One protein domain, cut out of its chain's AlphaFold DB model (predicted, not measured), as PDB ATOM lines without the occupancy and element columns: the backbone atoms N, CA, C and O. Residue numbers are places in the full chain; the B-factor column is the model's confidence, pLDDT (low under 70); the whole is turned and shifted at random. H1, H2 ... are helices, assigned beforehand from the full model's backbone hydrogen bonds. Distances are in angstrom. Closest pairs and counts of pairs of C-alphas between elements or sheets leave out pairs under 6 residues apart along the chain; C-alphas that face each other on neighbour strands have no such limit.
ATOM      1  N   PHE A   2     189.839 173.298  80.395       88.56
ATOM      2  CA  PHE A   2     188.756 173.217  81.399       88.56
ATOM      3  C   PHE A   2     188.922 172.099  82.450       88.56
ATOM      4  O   PHE A   2     188.552 172.281  83.601       88.56
ATOM      5  N   SER A   3     189.538 170.967  82.086       91.12
ATOM      6  CA  SER A   3     189.793 169.853  83.013       91.12
ATOM      7  C   SER A   3     190.680 170.236  84.202       91.12
ATOM      8  O   SER A   3     190.408 169.804  85.314       91.12
ATOM      9  N   GLY A   4     191.704 171.069  83.985       91.62
ATOM     10  CA  GLY A   4     192.576 171.544  85.063       91.62
ATOM     11  C   GLY A   4     191.863 172.520  85.995       91.62
ATOM     12  O   GLY A   4     192.035 172.441  87.203       91.62
ATOM     13  N   LEU A   5     191.000 173.382  85.445       94.38
ATOM     14  CA  LEU A   5     190.179 174.296  86.240       94.38
ATOM     15  C   LEU A   5     189.211 173.522  87.141       94.38
ATOM     16  O   LEU A   5     189.147 173.798  88.333       94.38
ATOM     17  N   LEU A   6     188.506 172.521  86.600       93.62
ATOM     18  CA  LEU A   6     187.600 171.678  87.388       93.62
ATOM     19  C   LEU A   6     188.335 170.864  88.457       93.62
ATOM     20  O   LEU A   6     187.858 170.776  89.584       93.62
ATOM     21  N   ALA A   7     189.495 170.294  88.119       93.31
ATOM     22  CA  ALA A   7     190.316 169.580  89.088       93.31
ATOM     23  C   ALA A   7     190.804 170.518  90.201       93.31
ATOM     24  O   ALA A   7     190.672 170.185  91.372       93.31
ATOM     25  N   GLY A   8     191.284 171.716  89.859       92.00
ATOM     26  CA  GLY A   8     191.669 172.729  90.842       92.00
ATOM     27  C   GLY A   8     190.500 173.139  91.739       92.00
ATOM     28  O   GLY A   8     190.633 173.116  92.959       92.00
ATOM     29  N   ALA A   9     189.336 173.434  91.155       94.31
ATOM     30  CA  ALA A   9     188.130 173.783  91.906       94.31
ATOM     31  C   ALA A   9     187.726 172.680  92.898       94.31
ATOM     32  O   ALA A   9     187.396 172.982  94.040       94.31
ATOM     33  N   LEU A  10     187.819 171.406  92.496       92.12
ATOM     34  CA  LEU A  10     187.563 170.263  93.376       92.12
ATOM     35  C   LEU A  10     188.536 170.226  94.565       92.12
ATOM     36  O   LEU A  10     188.104 170.043  95.701       92.12
ATOM     37  N   ILE A  11     189.834 170.419  94.313       93.06
ATOM     38  CA  ILE A  11     190.879 170.387  95.348       93.06
ATOM     39  C   ILE A  11     190.651 171.505  96.373       93.06
ATOM     40  O   ILE A  11     190.632 171.245  97.577       93.06
ATOM     41  N   PHE A  12     190.422 172.733  95.902       92.56
ATOM     42  CA  PHE A  12     190.185 173.883  96.776       92.56
ATOM     43  C   PHE A  12     188.842 173.817  97.505       92.56
ATOM     44  O   PHE A  12     188.754 174.298  98.629       92.56
ATOM     45  N   SER A  13     187.813 173.217  96.901       94.50
ATOM     46  CA  SER A  13     186.507 173.057  97.544       94.50
ATOM     47  C   SER A  13     186.519 172.008  98.652       94.50
ATOM     48  O   SER A  13     185.766 172.148  99.608       94.50
ATOM     49  N   ALA A  14     187.307 170.941  98.505       92.56
ATOM     50  CA  ALA A  14     187.352 169.860  99.481       92.56
ATOM     51  C   ALA A  14     188.364 170.113 100.608       92.56
ATOM     52  O   ALA A  14     188.155 169.610 101.702       92.56
ATOM     53  N   GLN A  15     189.453 170.854 100.344       90.06
ATOM     54  CA  GLN A  15     190.526 171.169 101.310       90.06
ATOM     55  C   GLN A  15     191.145 169.942 102.015       90.06
ATOM     56  O   GLN A  15     191.764 170.057 103.066       90.06
ATOM     57  N   GLU A  16     191.024 168.763 101.405       91.94
ATOM     58  CA  GLU A  16     191.424 167.474 101.967       91.94
ATOM     59  C   GLU A  16     192.582 166.856 101.179       91.94
ATOM     60  O   GLU A  16     192.589 166.861  99.944       91.94
ATOM     61  N   VAL A  17     193.539 166.226 101.869       92.19
ATOM     62  CA  VAL A  17     194.720 165.608 101.224       92.19
ATOM     63  C   VAL A  17     194.306 164.512 100.236       92.19
ATOM     64  O   VAL A  17     194.866 164.391  99.145       92.19
ATOM     65  N   ARG A  18     193.266 163.743 100.583       93.31
ATOM     66  CA  ARG A  18     192.701 162.701  99.710       93.31
ATOM     67  C   ARG A  18     192.113 163.296  98.430       93.31
ATOM     68  O   ARG A  18     192.313 162.744  97.349       93.31
ATOM     69  N   ALA A  19     191.427 164.433  98.547       91.75
ATOM     70  CA  ALA A  19     190.851 165.132  97.406       91.75
ATOM     71  C   ALA A  19     191.939 165.701  96.486       91.75
ATOM     72  O   ALA A  19     191.787 165.642  95.268       91.75
ATOM     73  N   THR A  20     193.065 166.159  97.042       93.50
ATOM     74  CA  THR A  20     194.237 166.596  96.267       93.50
ATOM     75  C   THR A  20     194.802 165.478  95.396       93.50
ATOM     76  O   THR A  20     194.958 165.661  94.187       93.50
ATOM     77  N   VAL A  21     195.052 164.298  95.975       95.81
ATOM     78  CA  VAL A  21     195.564 163.136  95.224       95.81
ATOM     79  C   VAL A  21     194.585 162.737  94.119       95.81
ATOM     80  O   VAL A  21     194.990 162.528  92.972       95.81
ATOM     81  N   PHE A  22     193.290 162.690  94.437       95.25
ATOM     82  CA  PHE A  22     192.260 162.346  93.463       95.25
ATOM     83  C   PHE A  22     192.141 163.390  92.346       95.25
ATOM     84  O   PHE A  22     192.078 163.030  91.172       95.25
ATOM     85  N   GLY A  23     192.163 164.681  92.680       93.88
ATOM     86  CA  GLY A  23     192.090 165.778  91.716       93.88
ATOM     87  C   GLY A  23     193.273 165.786  90.751       93.88
ATOM     88  O   GLY A  23     193.076 165.930  89.543       93.88
ATOM     89  N   ILE A  24     194.490 165.547  91.251       95.19
ATOM     90  CA  ILE A  24     195.692 165.401  90.416       95.19
ATOM     91  C   ILE A  24     195.555 164.187  89.490       95.19
ATOM     92  O   ILE A  24     195.751 164.318  88.278       95.19
ATOM     93  N   GLY A  25     195.170 163.026  90.029       96.38
ATOM     94  CA  GLY A  25     194.960 161.812  89.236       96.38
ATOM     95  C   GLY A  25     193.918 162.008  88.133       96.38
ATOM     96  O   GLY A  25     194.155 161.657  86.977       96.38
ATOM     97  N   LEU A  26     192.796 162.653  88.459       94.81
ATOM     98  CA  LEU A  26     191.737 162.983  87.510       94.81
ATOM     99  C   LEU A  26     192.231 163.964  86.441       94.81
ATOM    100  O   LEU A  26     191.938 163.775  85.260       94.81
ATOM    101  N   TRP A  27     193.015 164.980  86.815       95.44
ATOM    102  CA  TRP A  27     193.552 165.948  85.861       95.44
ATOM    103  C   TRP A  27     194.488 165.294  84.839       95.44
ATOM    104  O   TRP A  27     194.271 165.441  83.629       95.44
ATOM    105  N   PHE A  28     195.490 164.539  85.296       96.19
ATOM    106  CA  PHE A  28     196.426 163.854  84.401       96.19
ATOM    107  C   PHE A  28     195.748 162.740  83.600       96.19
ATOM    108  O   PHE A  28     195.997 162.620  82.398       96.19
ATOM    109  N   GLY A  29     194.830 161.991  84.215       96.38
ATOM    110  CA  GLY A  29     194.012 160.995  83.525       96.38
ATOM    111  C   GLY A  29     193.179 161.614  82.401       96.38
ATOM    112  O   GLY A  29     193.198 161.129  81.269       96.38
ATOM    113  N   ALA A  30     192.522 162.747  82.660       94.88
ATOM    114  CA  ALA A  30     191.773 163.473  81.638       94.88
ATOM    115  C   ALA A  30     192.681 163.962  80.498       94.88
ATOM    116  O   ALA A  30     192.319 163.827  79.328       94.88
ATOM    117  N   LEU A  31     193.873 164.493  80.803       94.38
ATOM    118  CA  LEU A  31     194.841 164.893  79.773       94.38
ATOM    119  C   LEU A  31     195.289 163.703  78.916       94.38
ATOM    120  O   LEU A  31     195.363 163.837  77.693       94.38
ATOM    121  N   PHE A  32     195.549 162.549  79.534       94.94
ATOM    122  CA  PHE A  32     195.921 161.324  78.830       94.94
ATOM    123  C   PHE A  32     194.822 160.877  77.860       94.94
ATOM    124  O   PHE A  32     195.091 160.704  76.668       94.94
ATOM    125  N   VAL A  33     193.575 160.780  78.333       93.56
ATOM    126  CA  VAL A  33     192.429 160.385  77.497       93.56
ATOM    127  C   VAL A  33     192.197 161.389  76.369       93.56
ATOM    128  O   VAL A  33     192.059 160.991  75.213       93.56
ATOM    129  N   CYS A  34     192.228 162.694  76.651       91.38
ATOM    130  CA  CYS A  34     192.089 163.712  75.608       91.38
ATOM    131  C   CYS A  34     193.199 163.616  74.553       91.38
ATOM    132  O   CYS A  34     192.940 163.833  73.367       91.38
ATOM    133  N   ARG A  35     194.427 163.272  74.955       92.62
ATOM    134  CA  ARG A  35     195.545 163.086  74.025       92.62
ATOM    135  C   ARG A  35     195.385 161.821  73.187       92.62
ATOM    136  O   ARG A  35     195.730 161.845  72.009       92.62
ATOM    137  N   LEU A  36     194.834 160.754  73.761       94.06
ATOM    138  CA  LEU A  36     194.485 159.541  73.025       94.06
ATOM    139  C   LEU A  36     193.398 159.822  71.976       94.06
ATOM    140  O   LEU A  36     193.579 159.475  70.812       94.06
ATOM    141  N   MET A  37     192.333 160.538  72.351       91.81
ATOM    142  CA  MET A  37     191.263 160.946  71.428       91.81
ATOM    143  C   MET A  37     191.779 161.822  70.279       91.81
ATOM    144  O   MET A  37     191.380 161.646  69.131       91.81
ATOM    145  N   ALA A  38     192.682 162.764  70.572       90.19
ATOM    146  CA  ALA A  38     193.273 163.624  69.549       90.19
ATOM    147  C   ALA A  38     194.160 162.843  68.564       90.19
ATOM    148  O   ALA A  38     194.240 163.218  67.397       90.19
ATOM    149  N   LYS A  39     194.813 161.764  69.023       92.56
ATOM    150  CA  LYS A  39     195.590 160.864  68.159       92.56
ATOM    151  C   LYS A  39     194.702 159.978  67.285       92.56
ATOM    152  O   LYS A  39     195.088 159.709  66.156       92.56
ATOM    153  N   SER A  40     193.557 159.518  67.790       92.44
ATOM    154  CA  SER A  40     192.665 158.643  67.021       92.44
ATOM    155  C   SER A  40     191.935 159.385  65.902       92.44
ATOM    156  O   SER A  40     191.844 158.871  64.794       92.44
ATOM    157  N   ASP A  41     191.411 160.582  66.181       91.75
ATOM    158  CA  ASP A  41     190.776 161.419  65.161       91.75
ATOM    159  C   ASP A  41     190.899 162.917  65.520       91.75
ATOM    160  O   ASP A  41     190.257 163.389  66.468       91.75
ATOM    161  N   PRO A  42     191.659 163.714  64.744       89.12
ATOM    162  CA  PRO A  42     191.805 165.149  64.988       89.12
ATOM    163  C   PRO A  42     190.496 165.936  64.789       89.12
ATOM    164  O   PRO A  42     190.349 167.045  65.316       89.12
ATOM    165  N   LYS A  43     189.517 165.393  64.054       92.94
ATOM    166  CA  LYS A  43     188.213 166.029  63.806       92.94
ATOM    167  C   LYS A  43     187.109 165.557  64.756       92.94
ATOM    168  O   LYS A  43     186.012 166.124  64.694       92.94
ATOM    169  N   LEU A  44     187.398 164.655  65.699       91.81
ATOM    170  CA  LEU A  44     186.415 164.034  66.595       91.81
ATOM    171  C   LEU A  44     185.501 165.059  67.276       91.81
ATOM    172  O   LEU A  44     184.276 164.967  67.199       91.81
ATOM    173  N   ARG A  45     186.078 166.108  67.882       90.62
ATOM    174  CA  ARG A  45     185.304 167.169  68.554       90.62
ATOM    175  C   ARG A  45     184.339 167.880  67.601       90.62
ATOM    176  O   ARG A  45     183.202 168.156  67.975       90.62
ATOM    177  N   HIS A  46     184.785 168.207  66.392       93.12
ATOM    178  CA  HIS A  46     183.978 168.955  65.427       93.12
ATOM    179  C   HIS A  46     182.819 168.107  64.903       93.12
ATOM    180  O   HIS A  46     181.686 168.588  64.838       93.12
ATOM    181  N   VAL A  47     183.090 166.836  64.593       92.69
ATOM    182  CA  VAL A  47     182.069 165.873  64.170       92.69
ATOM    183  C   VAL A  47     181.062 165.630  65.294       92.69
ATOM    184  O   VAL A  47     179.860 165.695  65.049       92.69
ATOM    185  N   TYR A  48     181.519 165.461  66.538       91.56
ATOM    186  CA  TYR A  48     180.641 165.272  67.693       91.56
ATOM    187  C   TYR A  48     179.702 166.466  67.928       91.56
ATOM    188  O   TYR A  48     178.492 166.292  68.075       91.56
ATOM    189  N   LEU A  49     180.229 167.696  67.911       93.44
ATOM    190  CA  LEU A  49     179.411 168.905  68.077       93.44
ATOM    191  C   LEU A  49     178.397 169.070  66.941       93.44
ATOM    192  O   LEU A  49     177.246 169.444  67.185       93.44
ATOM    193  N   ARG A  50     178.811 168.756  65.709       92.81
ATOM    194  CA  ARG A  50     177.939 168.745  64.535       92.81
ATOM    195  C   ARG A  50     176.813 167.723  64.696       92.81
ATOM    196  O   ARG A  50     175.650 168.078  64.529       92.81
ATOM    197  N   HIS A  51     177.148 166.488  65.062       89.44
ATOM    198  CA  HIS A  51     176.178 165.423  65.307       89.44
ATOM    199  C   HIS A  51     175.151 165.840  66.369       89.44
ATOM    200  O   HIS A  51     173.946 165.721  66.152       89.44
ATOM    201  N   ARG A  52     175.612 166.431  67.480       91.12
ATOM    202  CA  ARG A  52     174.732 166.887  68.565       91.12
ATOM    203  C   ARG A  52     173.762 167.983  68.118       91.12
ATOM    204  O   ARG A  52     172.610 167.970  68.539       91.12
ATOM    205  N   ARG A  53     174.203 168.900  67.249       91.62
ATOM    206  CA  ARG A  53     173.351 169.947  66.660       91.62
ATOM    207  C   ARG A  53     172.329 169.375  65.680       91.62
ATOM    208  O   ARG A  53     171.175 169.787  65.702       91.62
ATOM    209  N   TYR A  54     172.731 168.414  64.851       89.44
ATOM    210  CA  TYR A  54     171.835 167.808  63.867       89.44
ATOM    211  C   TYR A  54     170.863 166.786  64.453       89.44
ATOM    212  O   TYR A  54     169.915 166.434  63.763       89.44
ATOM    213  N   LYS A  55     171.019 166.360  65.713       85.62
ATOM    214  CA  LYS A  55     170.130 165.376  66.353       85.62
ATOM    215  C   LYS A  55     168.637 165.716  66.218       85.62
ATOM    216  O   LYS A  55     167.839 164.805  66.029       85.62
ATOM    217  N   ALA A  56     168.264 166.996  66.303       84.00
ATOM    218  CA  ALA A  56     166.869 167.430  66.183       84.00
ATOM    219  C   ALA A  56     166.331 167.351  64.741       84.00
ATOM    220  O   ALA A  56     165.182 166.979  64.536       84.00
ATOM    221  N   TYR A  57     167.162 167.680  63.747       86.06
ATOM    222  CA  TYR A  57     166.768 167.715  62.334       86.06
ATOM    223  C   TYR A  57     166.896 166.345  61.651       86.06
ATOM    224  O   TYR A  57     166.045 165.939  60.866       86.06
ATOM    225  N   TYR A  58     167.958 165.611  61.978       82.50
ATOM    226  CA  TYR A  58     168.284 164.306  61.419       82.50
ATOM    227  C   TYR A  58     168.586 163.311  62.553       82.50
ATOM    228  O   TYR A  58     169.746 162.957  62.792       82.50
ATOM    229  N   PRO A  59     167.559 162.881  63.311       76.44
ATOM    230  CA  PRO A  59     167.742 161.882  64.355       76.44
ATOM    231  C   PRO A  59     168.171 160.554  63.729       76.44
ATOM    232  O   PRO A  59     167.655 160.164  62.681       76.44
ATOM    233  N   ALA A  60     169.073 159.830  64.394       75.00
ATOM    234  CA  ALA A  60     169.476 158.499  63.958       75.00
ATOM    235  C   ALA A  60     168.235 157.592  63.850       75.00
ATOM    236  O   ALA A  60     167.506 157.390  64.826       75.00
TER     237      ALA A  60
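This is residues 2 to 60 of the 77 residues of the protein "Conjugative transfer protein TrbD" of Methylophaga frappieri (strain ATCC BAA-2434 / DSM 25690 / JAM7) (UniProt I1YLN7). A helical hairpin, H1 folded back along the first part of the long helix H2, meets a third helix, H3, at a corner at the far end of H2, where the chain turns off about square, giving an open L. H2 is the long arm of the L, H1 lies side by side with it well away from the corner, and H3 with the short tail after it makes the other arm. The printed part has 59 residues with three named helices in the order H1, H2, H3 and no named strand, and its class is all helix. It is extended, with a radius of gyration of the C-alphas of 16.1 A, and elongated, spanning 47 by 26 by 16 A.

H1 is residues 2 to 14, 18.4 A from first to last C-alpha, and begins at C-alpha 2 at (188.756, 173.217, 81.399). After Gln 15 and Glu 16 comes H2, residues 17 to 40, the longest helix, 35.0 A from C-alpha 17 at (194.720, 165.608, 101.224) to C-alpha 40 at (192.665, 158.643, 67.021). Residues 41 to 43 lead to H3, residues 44 to 54, which is 15.3 A long and ends at C-alpha 54 at (171.835, 167.808, 63.867). Residues 55 to 60 follow it.

H1 and H2 form a helical hairpin over a tight link of 2 residues. They touch, with 14 pairs of C-alphas within 8 A, and the closest are the C-alphas of Ala 7 and Gly 23, 5.0 A apart. Their lines stand at a shallow tilt of 11 degrees, and they run opposite ways. H2 and H3 are joined by a tight link of 3 residues and are about perpendicular, at 87 degrees. They are close but not clearly touching, with 2 pairs of C-alphas within 8 A; the closest are the C-alphas of Ala 38 and Leu 44, 7.5 A apart. H1 and H3 are apart. In H1, H2 and H3 every O i to N i+4 pair is within hydrogen-bond range.

The two C-alphas farthest apart are those of Val 17 and Tyr 57, at 47.9 A, while the C-alphas of Phe 2 and Ala 60, the first and last printed, are 29.9 A apart. Residues 38 to 44, of which 38 to 40 belong to H2, stand free, and so do residues 52 to 58, of which 52 to 54 belong to H3. The printed part has no cut, and neither of its two links is long. The mean pLDDT of the printed part is 91.7, and no printed residue is under 70.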